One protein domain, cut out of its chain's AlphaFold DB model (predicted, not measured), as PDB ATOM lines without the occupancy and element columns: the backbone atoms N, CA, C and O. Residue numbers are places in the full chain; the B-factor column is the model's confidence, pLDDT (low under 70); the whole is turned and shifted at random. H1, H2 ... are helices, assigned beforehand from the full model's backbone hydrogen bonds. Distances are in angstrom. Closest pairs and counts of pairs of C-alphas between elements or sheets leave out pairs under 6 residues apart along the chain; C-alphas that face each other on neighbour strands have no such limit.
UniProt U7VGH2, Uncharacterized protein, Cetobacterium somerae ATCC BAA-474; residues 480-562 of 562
ATOM      1  N   GLU A 480     172.968 335.867 290.195       59.06
ATOM      2  CA  GLU A 480     171.707 335.811 290.928       59.06
ATOM      3  C   GLU A 480     170.574 336.577 290.228       59.06
ATOM      4  O   GLU A 480     169.426 336.464 290.649       59.06
ATOM      5  N   SER A 481     170.816 337.352 289.166       66.44
ATOM      6  CA  SER A 481     169.723 338.000 288.426       66.44
ATOM      7  C   SER A 481     169.028 337.067 287.419       66.44
ATOM      8  O   SER A 481     167.876 337.316 287.062       66.44
ATOM      9  N   TYR A 482     169.662 335.957 287.007       75.19
ATOM     10  CA  TYR A 482     169.087 335.003 286.047       75.19
ATOM     11  C   TYR A 482     167.995 334.124 286.691       75.19
ATOM     12  O   TYR A 482     168.277 333.260 287.525       75.19
ATOM     13  N   TRP A 483     166.731 334.316 286.290       72.94
ATOM     14  CA  TRP A 483     165.572 333.617 286.866       72.94
ATOM     15  C   TRP A 483     165.628 332.098 286.695       72.94
ATOM     16  O   TRP A 483     165.345 331.377 287.648       72.94
ATOM     17  N   SER A 484     166.055 331.606 285.527       73.44
ATOM     18  CA  SER A 484     166.117 330.161 285.282       73.44
ATOM     19  C   SER A 484     167.088 329.468 286.233       73.44
ATOM     20  O   SER A 484     166.816 328.358 286.671       73.44
ATOM     21  N   LEU A 485     168.179 330.126 286.636       78.25
ATOM     22  CA  LEU A 485     169.105 329.558 287.613       78.25
ATOM     23  C   LEU A 485     168.452 329.416 288.996       78.25
ATOM     24  O   LEU A 485     168.673 328.403 289.661       78.25
ATOM     25  N   LYS A 486     167.609 330.373 289.412       76.31
ATOM     26  CA  LYS A 486     166.888 330.323 290.700       76.31
ATOM     27  C   LYS A 486     165.920 329.152 290.785       76.31
ATOM     28  O   LYS A 486     165.899 328.474 291.811       76.31
ATOM     29  N   ASP A 487     165.186 328.881 289.708       78.06
ATOM     30  CA  ASP A 487     164.190 327.800 289.653       78.06
ATOM     31  C   ASP A 487     164.811 326.413 289.913       78.06
ATOM     32  O   ASP A 487     164.144 325.507 290.413       78.06
ATOM     33  N   TYR A 488     166.116 326.258 289.654       73.62
ATOM     34  CA  TYR A 488     166.876 325.022 289.884       73.62
ATOM     35  C   TYR A 488     167.854 325.107 291.071       73.62
ATOM     36  O   TYR A 488     168.772 324.289 291.198       73.62
ATOM     37  N   GLY A 489     167.629 326.071 291.971       72.69
ATOM     38  CA  GLY A 489     168.323 326.230 293.251       72.69
ATOM     39  C   GLY A 489     169.408 327.311 293.292       72.69
ATOM     40  O   GLY A 489     169.902 327.597 294.381       72.69
ATOM     41  N   GLY A 490     169.766 327.918 292.158       76.12
ATOM     42  CA  GLY A 490     170.845 328.906 292.045       76.12
ATOM     43  C   GLY A 490     172.236 328.302 292.245       76.12
ATOM     44  O   GLY A 490     172.395 327.086 292.266       76.12
ATOM     45  N   THR A 491     173.262 329.134 292.389       71.31
ATOM     46  CA  THR A 491     174.606 328.695 292.787       71.31
ATOM     47  C   THR A 491     175.272 329.771 293.634       71.31
ATOM     48  O   THR A 491     175.128 330.957 293.357       71.31
ATOM     49  N   GLN A 492     176.001 329.339 294.661       64.50
ATOM     50  CA  GLN A 492     176.952 330.175 295.404       64.50
ATOM     51  C   GLN A 492     178.401 329.732 295.131       64.50
ATOM     52  O   GLN A 492     179.350 330.282 295.683       64.50
ATOM     53  N   ASN A 493     178.590 328.726 294.271       68.00
ATOM     54  CA  ASN A 493     179.892 328.166 293.961       68.00
ATOM     55  C   ASN A 493     180.593 329.028 292.904       68.00
ATOM     56  O   ASN A 493     180.207 329.054 291.734       68.00
ATOM     57  N   TYR A 494     181.678 329.688 293.308       65.94
ATOM     58  CA  TYR A 494     182.474 330.543 292.427       65.94
ATOM     59  C   TYR A 494     182.972 329.824 291.162       65.94
ATOM     60  O   TYR A 494     183.007 330.412 290.085       65.94
ATOM     61  N   GLU A 495     183.352 328.546 291.266       67.94
ATOM     62  CA  GLU A 495     183.828 327.781 290.108       67.94
ATOM     63  C   GLU A 495     182.715 327.606 289.069       67.94
ATOM     64  O   GLU A 495     182.955 327.753 287.872       67.94
ATOM     65  N   THR A 496     181.490 327.360 289.530       76.19
ATOM     66  CA  THR A 496     180.297 327.286 288.682       76.19
ATOM     67  C   THR A 496     180.005 328.645 288.052       76.19
ATOM     68  O   THR A 496     179.842 328.725 286.839       76.19
ATOM     69  N   ILE A 497     180.014 329.717 288.848       73.88
ATOM     70  CA  ILE A 497     179.834 331.100 288.382       73.88
ATOM     71  C   ILE A 497     180.811 331.428 287.245       73.88
ATOM     72  O   ILE A 497     180.394 331.867 286.172       73.88
ATOM     73  N   TYR A 498     182.102 331.167 287.451       70.75
ATOM     74  CA  TYR A 498     183.142 331.425 286.460       70.75
ATOM     75  C   TYR A 498     182.898 330.657 285.153       70.75
ATOM     76  O   TYR A 498     182.916 331.256 284.078       70.75
ATOM     77  N   ARG A 499     182.615 329.350 285.237       79.75
ATOM     78  CA  ARG A 499     182.352 328.509 284.057       79.75
ATOM     79  C   ARG A 499     181.126 328.977 283.278       79.75
ATOM     80  O   ARG A 499     181.183 329.061 282.057       79.75
ATOM     81  N   LEU A 500     180.053 329.362 283.971       83.88
ATOM     82  CA  LEU A 500     178.856 329.904 283.328       83.88
ATOM     83  C   LEU A 500     179.140 331.231 282.607       83.88
ATOM     84  O   LEU A 500     178.654 331.417 281.493       83.88
ATOM     85  N   LYS A 501     179.957 332.130 283.182       80.94
ATOM     86  CA  LYS A 501     180.366 333.373 282.496       80.94
ATOM     87  C   LYS A 501     181.168 333.081 281.228       80.94
ATOM     88  O   LYS A 501     180.888 333.675 280.188       80.94
ATOM     89  N   GLU A 502     182.131 332.166 281.291       81.06
ATOM     90  CA  GLU A 502     182.906 331.758 280.111       81.06
ATOM     91  C   GLU A 502     182.021 331.093 279.049       81.06
ATOM     92  O   GLU A 502     182.156 331.386 277.862       81.06
ATOM     93  N   TYR A 503     181.045 330.282 279.464       88.19
ATOM     94  CA  TYR A 503     180.086 329.663 278.555       88.19
ATOM     95  C   TYR A 503     179.180 330.692 277.859       88.19
ATOM     96  O   TYR A 503     179.005 330.630 276.643       88.19
ATOM     97  N   ILE A 504     178.663 331.693 278.585       86.62
ATOM     98  CA  ILE A 504     177.876 332.794 277.997       86.62
ATOM     99  C   ILE A 504     178.707 333.555 276.955       86.62
ATOM    100  O   ILE A 504     178.220 333.817 275.851       86.62
ATOM    101  N   LYS A 505     179.971 333.874 277.275       85.06
ATOM    102  CA  LYS A 505     180.897 334.530 276.336       85.06
ATOM    103  C   LYS A 505     181.125 333.680 275.090       85.06
ATOM    104  O   LYS A 505     181.067 334.208 273.983       85.06
ATOM    105  N   PHE A 506     181.347 332.377 275.263       88.31
ATOM    106  CA  PHE A 506     181.539 331.433 274.163       88.31
ATOM    107  C   PHE A 506     180.322 331.370 273.230       88.31
ATOM    108  O   PHE A 506     180.480 331.359 272.011       88.31
ATOM    109  N   LEU A 507     179.108 331.388 273.786       86.94
ATOM    110  CA  LEU A 507     177.868 331.415 273.007       86.94
ATOM    111  C   LEU A 507     177.598 332.770 272.325       86.94
ATOM    112  O   LEU A 507     176.690 332.855 271.499       86.94
ATOM    113  N   ASN A 508     178.370 333.815 272.650       87.88
ATOM    114  CA  ASN A 508     178.226 335.179 272.132       87.88
ATOM    115  C   ASN A 508     176.815 335.771 272.341       87.88
ATOM    116  O   ASN A 508     176.313 336.535 271.515       87.88
ATOM    117  N   ILE A 509     176.171 335.409 273.456       85.44
ATOM    118  CA  ILE A 509     174.840 335.899 273.833       85.44
ATOM    119  C   ILE A 509     174.997 337.190 274.637       85.44
ATOM    120  O   ILE A 509     175.821 337.259 275.548       85.44
ATOM    121  N   LYS A 510     174.204 338.217 274.311       80.12
ATOM    122  CA  LYS A 510     174.330 339.553 274.923       80.12
ATOM    123  C   LYS A 510     173.125 339.969 275.758       80.12
ATOM    124  O   LYS A 510     173.258 340.881 276.570       80.12
ATOM    125  N   THR A 511     171.966 339.337 275.571       85.81
ATOM    126  CA  THR A 511     170.736 339.731 276.268       85.81
ATOM    127  C   THR A 511     170.374 338.764 277.394       85.81
ATOM    128  O   THR A 511     170.562 337.551 277.297       85.81
ATOM    129  N   LEU A 512     169.817 339.311 278.477       82.44
ATOM    130  CA  LEU A 512     169.373 338.543 279.643       82.44
ATOM    131  C   LEU A 512     168.280 337.515 279.287       82.44
ATOM    132  O   LEU A 512     168.252 336.417 279.844       82.44
ATOM    133  N   GLU A 513     167.393 337.850 278.348       85.56
ATOM    134  CA  GLU A 513     166.317 336.966 277.882       85.56
ATOM    135  C   GLU A 513     166.854 335.742 277.133       85.56
ATOM    136  O   GLU A 513     166.448 334.615 277.428       85.56
ATOM    137  N   GLU A 514     167.808 335.936 276.219       86.88
ATOM    138  CA  GLU A 514     168.442 334.839 275.481       86.88
ATOM    139  C   GLU A 514     169.226 333.907 276.414       86.88
ATOM    140  O   GLU A 514     169.135 332.686 276.272       86.88
ATOM    141  N   ILE A 515     169.936 334.462 277.408       85.25
ATOM    142  CA  ILE A 515     170.664 333.672 278.417       85.25
ATOM    143  C   ILE A 515     169.685 332.823 279.236       85.25
ATOM    144  O   ILE A 515     169.861 331.609 279.355       85.25
ATOM    145  N   ASN A 516     168.617 333.436 279.763       86.44
ATOM    146  CA  ASN A 516     167.609 332.722 280.552       86.44
ATOM    147  C   ASN A 516     166.938 331.605 279.744       86.44
ATOM    148  O   ASN A 516     166.778 330.496 280.261       86.44
ATOM    149  N   LYS A 517     166.578 331.883 278.482       89.06
ATOM    150  CA  LYS A 517     165.988 330.900 277.567       89.06
ATOM    151  C   LYS A 517     166.938 329.729 277.323       89.06
ATOM    152  O   LYS A 517     166.536 328.581 277.501       89.06
ATOM    153  N   LYS A 518     168.201 330.013 276.991       90.56
ATOM    154  CA  LYS A 518     169.221 328.991 276.733       90.56
ATOM    155  C   LYS A 518     169.448 328.082 277.944       90.56
ATOM    156  O   LYS A 518     169.400 326.862 277.804       90.56
ATOM    157  N   PHE A 519     169.633 328.657 279.133       88.62
ATOM    158  CA  PHE A 519     169.804 327.872 280.361       88.62
ATOM    159  C   PHE A 519     168.582 327.015 280.676       88.62
ATOM    160  O   PHE A 519     168.732 325.843 281.016       88.62
ATOM    161  N   LYS A 520     167.374 327.565 280.521       87.81
ATOM    162  CA  LYS A 520     166.141 326.812 280.747       87.81
ATOM    163  C   LYS A 520     166.037 325.607 279.808       87.81
ATOM    164  O   LYS A 520     165.805 324.500 280.285       87.81
ATOM    165  N   GLU A 521     166.255 325.800 278.507       90.81
ATOM    166  CA  GLU A 521     166.193 324.726 277.507       90.81
ATOM    167  C   GLU A 521     167.220 323.614 277.779       90.81
ATOM    168  O   GLU A 521     166.880 322.427 277.729       90.81
ATOM    169  N   ASP A 522     168.461 323.982 278.112       90.31
ATOM    170  CA  ASP A 522     169.510 323.014 278.438       90.31
ATOM    171  C   ASP A 522     169.168 322.214 279.694       90.31
ATOM    172  O   ASP A 522     169.205 320.981 279.678       90.31
ATOM    173  N   ILE A 523     168.795 322.896 280.778       87.75
ATOM    174  CA  ILE A 523     168.496 322.252 282.058       87.75
ATOM    175  C   ILE A 523     167.277 321.333 281.933       87.75
ATOM    176  O   ILE A 523     167.335 320.185 282.376       87.75
ATOM    177  N   GLU A 524     166.205 321.769 281.265       87.25
ATOM    178  CA  GLU A 524     165.022 320.932 281.030       87.25
ATOM    179  C   GLU A 524     165.351 319.679 280.207       87.25
ATOM    180  O   GLU A 524     164.795 318.603 280.454       87.25
ATOM    181  N   LYS A 525     166.269 319.784 279.237       88.25
ATOM    182  CA  LYS A 525     166.743 318.634 278.460       88.25
ATOM    183  C   LYS A 525     167.557 317.668 279.321       88.25
ATOM    184  O   LYS A 525     167.394 316.455 279.185       88.25
ATOM    185  N   LEU A 526     168.404 318.185 280.209       87.50
ATOM    186  CA  LEU A 526     169.247 317.376 281.090       87.50
ATOM    187  C   LEU A 526     168.430 316.654 282.170       87.50
ATOM    188  O   LEU A 526     168.631 315.460 282.379       87.50
ATOM    189  N   ILE A 527     167.471 317.332 282.808       83.31
ATOM    190  CA  ILE A 527     166.618 316.755 283.864       83.31
ATOM    191  C   ILE A 527     165.763 315.598 283.334       83.31
ATOM    192  O   ILE A 527     165.495 314.640 284.053       83.31
ATOM    193  N   LYS A 528     165.369 315.626 282.054       83.56
ATOM    194  CA  LYS A 528     164.638 314.510 281.425       83.56
ATOM    195  C   LYS A 528     165.486 313.244 281.266       83.56
ATOM    196  O   LYS A 528     164.928 312.168 281.047       83.56
ATOM    197  N   ASN A 529     166.811 313.337 281.371       85.56
ATOM    198  CA  ASN A 529     167.700 312.190 281.266       85.56
ATOM    199  C   ASN A 529     167.956 311.567 282.649       85.56
ATOM    200  O   ASN A 529     168.635 312.142 283.500       85.56
ATOM    201  N   ARG A 530     167.459 310.340 282.845       81.56
ATOM    202  CA  ARG A 530     167.609 309.586 284.100       81.56
ATOM    203  C   ARG A 530     169.070 309.416 284.525       81.56
ATOM    204  O   ARG A 530     169.366 309.516 285.711       81.56
ATOM    205  N   GLU A 531     169.975 309.171 283.582       84.75
ATOM    206  CA  GLU A 531     171.394 308.971 283.891       84.75
ATOM    207  C   GLU A 531     172.039 310.266 284.398       84.75
ATOM    208  O   GLU A 531     172.819 310.242 285.345       84.75
ATOM    209  N   ILE A 532     171.641 311.413 283.841       85.69
ATOM    210  CA  ILE A 532     172.094 312.730 284.306       85.69
ATOM    211  C   ILE A 532     171.575 313.008 285.719       85.69
ATOM    212  O   ILE A 532     172.342 313.461 286.565       85.69
ATOM    213  N   LEU A 533     170.312 312.685 286.017       81.25
ATOM    214  CA  LEU A 533     169.781 312.822 287.377       81.25
ATOM    215  C   LEU A 533     170.534 311.950 288.390       81.25
ATOM    216  O   LEU A 533     170.838 312.416 289.489       81.25
ATOM    217  N   ILE A 534     170.886 310.713 288.022       81.19
ATOM    218  CA  ILE A 534     171.712 309.833 288.861       81.19
ATOM    219  C   ILE A 534     173.099 310.451 289.075       81.19
ATOM    220  O   ILE A 534     173.546 310.554 290.212       81.19
ATOM    221  N   GLN A 535     173.764 310.931 288.022       84.88
ATOM    222  CA  GLN A 535     175.091 311.555 288.119       84.88
ATOM    223  C   GLN A 535     175.089 312.839 288.961       84.88
ATOM    224  O   GLN A 535     176.002 313.060 289.769       84.88
ATOM    225  N   TYR A 536     174.047 313.659 288.826       83.50
ATOM    226  CA  TYR A 536     173.816 314.822 289.675       83.50
ATOM    227  C   TYR A 536     173.668 314.408 291.144       83.50
ATOM    228  O   TYR A 536     174.407 314.904 292.000       83.50
ATOM    229  N   ASN A 537     172.781 313.455 291.438       80.31
ATOM    230  CA  ASN A 537     172.565 312.966 292.799       80.31
ATOM    231  C   ASN A 537     173.831 312.323 293.383       80.31
ATOM    232  O   ASN A 537     174.160 312.568 294.545       80.31
ATOM    233  N   ASN A 538     174.601 311.583 292.583       84.06
ATOM    234  CA  ASN A 538     175.891 311.035 292.993       84.06
ATOM    235  C   ASN A 538     176.862 312.144 293.404       84.06
ATOM    236  O   ASN A 538     177.468 312.089 294.475       84.06
ATOM    237  N   SER A 539     176.979 313.180 292.571       81.50
ATOM    238  CA  SER A 539     177.853 314.330 292.818       81.50
ATOM    239  C   SER A 539     177.439 315.090 294.076       81.50
ATOM    240  O   SER A 539     178.287 315.459 294.890       81.50
ATOM    241  N   ARG A 540     176.131 315.264 294.277       77.44
ATOM    242  CA  ARG A 540     175.560 315.922 295.452       77.44
ATOM    243  C   ARG A 540     175.910 315.183 296.742       77.44
ATOM    244  O   ARG A 540     176.445 315.800 297.660       77.44
ATOM    245  N   VAL A 541     175.679 313.870 296.805       77.25
ATOM    246  CA  VAL A 541     176.048 313.057 297.979       77.25
ATOM    247  C   VAL A 541     177.561 313.074 298.193       77.25
ATOM    248  O   VAL A 541     178.032 313.282 299.310       77.25
ATOM    249  N   LEU A 542     178.348 312.945 297.122       80.94
ATOM    250  CA  LEU A 542     179.806 312.968 297.207       80.94
ATOM    251  C   LEU A 542     180.346 314.301 297.755       80.94
ATOM    252  O   LEU A 542     181.343 314.303 298.480       80.94
ATOM    253  N   ASN A 543     179.712 315.432 297.442       72.88
ATOM    254  CA  ASN A 543     180.079 316.731 298.009       72.88
ATOM    255  C   ASN A 543     179.836 316.786 299.523       72.88
ATOM    256  O   ASN A 543     180.737 317.205 300.255       72.88
ATOM    257  N   VAL A 544     178.714 316.240 300.005       70.19
ATOM    258  CA  VAL A 544     178.443 316.095 301.447       70.19
ATOM    259  C   VAL A 544     179.523 315.240 302.124       70.19
ATOM    260  O   VAL A 544     180.103 315.646 303.134       70.19
ATOM    261  N   VAL A 545     179.881 314.097 301.528       72.12
ATOM    262  CA  VAL A 545     180.948 313.211 302.040       72.12
ATOM    263  C   VAL A 545     182.289 313.947 302.129       72.12
ATOM    264  O   VAL A 545     182.987 313.868 303.146       72.12
ATOM    265  N   LYS A 546     182.621 314.745 301.104       70.12
ATOM    266  CA  LYS A 546     183.816 315.606 301.059       70.12
ATOM    267  C   LYS A 546     183.786 316.762 302.067       70.12
ATOM    268  O   LYS A 546     184.803 317.436 302.214       70.12
ATOM    269  N   GLY A 547     182.668 316.990 302.758       59.44
ATOM    270  CA  GLY A 547     182.495 318.108 303.683       59.44
ATOM    271  C   GLY A 547     182.275 319.449 302.981       59.44
ATOM    272  O   GLY A 547     182.529 320.490 303.581       59.44
ATOM    273  N   LYS A 548     181.828 319.432 301.720       60.91
ATOM    274  CA  LYS A 548     181.279 320.605 301.038       60.91
ATOM    275  C   LYS A 548     179.789 320.659 301.366       60.91
ATOM    276  O   LYS A 548     178.998 319.932 300.773       60.91
ATOM    277  N   TRP A 549     179.450 321.439 302.387       48.97
ATOM    278  CA  TRP A 549     178.094 321.527 302.947       48.97
ATOM    279  C   TRP A 549     177.238 322.623 302.309       48.97
ATOM    280  O   TRP A 549     176.058 322.744 302.629       48.97
ATOM    281  N   GLU A 550     177.826 323.416 301.414       51.28
ATOM    282  CA  GLU A 550     177.077 324.303 300.529       51.28
ATOM    283  C   GLU A 550     176.063 323.485 299.722       51.28
ATOM    284  O   GLU A 550     176.277 322.306 299.413       51.28
ATOM    285  N   GLN A 551     174.923 324.101 299.418       62.59
ATOM    286  CA  GLN A 551     173.866 323.451 298.660       62.59
ATOM    287  C   GLN A 551     174.388 323.176 297.246       62.59
ATOM    288  O   GLN A 551     174.382 324.078 296.428       62.59
ATOM    289  N   TYR A 552     174.846 321.949 296.969       70.62
ATOM    290  CA  TYR A 552     175.219 321.541 295.613       70.62
ATOM    291  C   TYR A 552     173.950 321.374 294.778       70.62
ATOM    292  O   TYR A 552     173.224 320.383 294.929       70.62
ATOM    293  N   THR A 553     173.653 322.377 293.962       80.56
ATOM    294  CA  THR A 553     172.428 322.464 293.168       80.56
ATOM    295  C   THR A 553     172.587 321.809 291.806       80.56
ATOM    296  O   THR A 553     173.677 321.408 291.385       80.56
ATOM    297  N   PHE A 554     171.479 321.720 291.071       80.88
ATOM    298  CA  PHE A 554     171.545 321.283 289.684       80.88
ATOM    299  C   PHE A 554     172.309 322.288 288.808       80.88
ATOM    300  O   PHE A 554     172.951 321.878 287.846       80.88
ATOM    301  N   ILE A 555     172.310 323.578 289.167       84.19
ATOM    302  CA  ILE A 555     173.121 324.600 288.491       84.19
ATOM    303  C   ILE A 555     174.610 324.343 288.700       84.19
ATOM    304  O   ILE A 555     175.375 324.432 287.743       84.19
ATOM    305  N   ASP A 556     175.019 323.949 289.909       81.06
ATOM    306  CA  ASP A 556     176.411 323.574 290.162       81.06
ATOM    307  C   ASP A 556     176.851 322.417 289.273       81.06
ATOM    308  O   ASP A 556     177.938 322.460 288.702       81.06
ATOM    309  N   TYR A 557     175.986 321.414 289.114       85.06
ATOM    310  CA  TYR A 557     176.228 320.287 288.222       85.06
ATOM    311  C   TYR A 557     176.230 320.691 286.745       85.06
ATOM    312  O   TYR A 557     177.140 320.297 286.020       85.06
ATOM    313  N   TYR A 558     175.276 321.509 286.299       87.62
ATOM    314  CA  TYR A 558     175.242 322.041 284.935       87.62
ATOM    315  C   TYR A 558     176.529 322.795 284.596       87.62
ATOM    316  O   TYR A 558     177.142 322.510 283.571       87.62
ATOM    317  N   GLY A 559     177.011 323.647 285.505       84.25
ATOM    318  CA  GLY A 559     178.294 324.331 285.358       84.25
ATOM    319  C   GLY A 559     179.496 323.391 285.263       84.25
ATOM    320  O   GLY A 559     180.555 323.822 284.837       84.25
ATOM    321  N   THR A 560     179.380 322.110 285.641       83.44
ATOM    322  CA  THR A 560     180.456 321.134 285.395       83.44
ATOM    323  C   THR A 560     180.469 320.549 283.984       83.44
ATOM    324  O   THR A 560     181.493 319.991 283.588       83.44
ATOM    325  N   LEU A 561     179.350 320.647 283.261       85.44
ATOM    326  CA  LEU A 561     179.157 320.090 281.920       85.44
ATOM    327  C   LEU A 561     179.487 321.084 280.805       85.44
ATOM    328  O   LEU A 561     179.852 320.654 279.710       85.44
ATOM    329  N   VAL A 562     179.306 322.375 281.084       81.25
ATOM    330  CA  VAL A 562     179.695 323.494 280.218       81.25
ATOM    331  C   VAL A 562     181.088 323.988 280.579       81.25
ATOM    332  O   VAL A 562     181.794 324.399 279.635       81.25
TER     333      VAL A 562
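This is residues 480 to 562 of the 562 residues of an uncharacterized protein of Cetobacterium somerae ATCC BAA-474 (UniProt U7VGH2). Two long helices, H3 and H4, meet near their ends in an L, and the short last helix H5 sits in the angle of that L, near the middle of the domain. H2 packs on H5 from one side of the L, while the small first helix H1 packs on H3 from the other side. The printed part has 83 residues with five named helices, H1 to H5 in chain order, and no named strand; the class is all helix. The whole is compact, with a radius of gyration of the C-alphas of 12.7 A, and spans 38 by 26 by 21 A.

Start at C-alpha 483, at (165.572, 333.617, 286.866), where H1 begins; it takes residues 483 to 487. Next look for H2 at residues 494 to 507, 20.0 A from first to last C-alpha. H3 follows at residues 512 to 527; find its first C-alpha at (169.373, 338.543, 279.643) and its last 22.4 A away. H4, residues 530 to 545, measures 22.6 A. H5, residues 554 to 561, measures 10.9 A and ends at C-alpha 561, at (179.157, 320.090, 281.920).

Look first at H1 and H3: they touch, H3 with its residues 516 to 520 alone, and their closest C-alphas, of Ser 484 and Asn 516, are 5.6 A apart. H1 and H2 are apart. H2 and H3 are close but not clearly touching, with the closest C-alphas, Ile 504 and Ile 515, 7.3 A apart; their tilt of 69.6 degrees, opposite ways, is steep, only just short of about perpendicular. H3 and H4 touch only at the corner by their link, and only just, with 3 pairs of C-alphas within 8 A; the closest, Ile 527 and Leu 533, are 6.1 A apart, and the helices are about perpendicular at 84 degrees. Then find H5: it touches residues 496 to 500 of H2, with C-alphas of Thr 496 and Gly 559 closest at 4.9 A, at a steep tilt of 60 degrees, the same way. H4 and H5 only just touch, with 3 pairs of C-alphas within 8 A; the closest, Tyr 536 and Tyr 557, are 6.1 A apart. In H1, H2, H3 and H4 every O i to N i+4 pair is within hydrogen-bond range; in H5 it is 3 of 4.

The two C-alphas farthest apart, of Lys 510 and Val 545, are 38.4 A apart. The printed part has no cut and ends at Val 562, the chain's last residue. The links H2 to H3 and H3 to H4 are tight, those from H1 to H2 and H4 to H5 are short, and no link is long. The mean pLDDT of the printed part is 79.1; look for values under 70 at residues 480 to 481, 492 to 495 and 547 to 551.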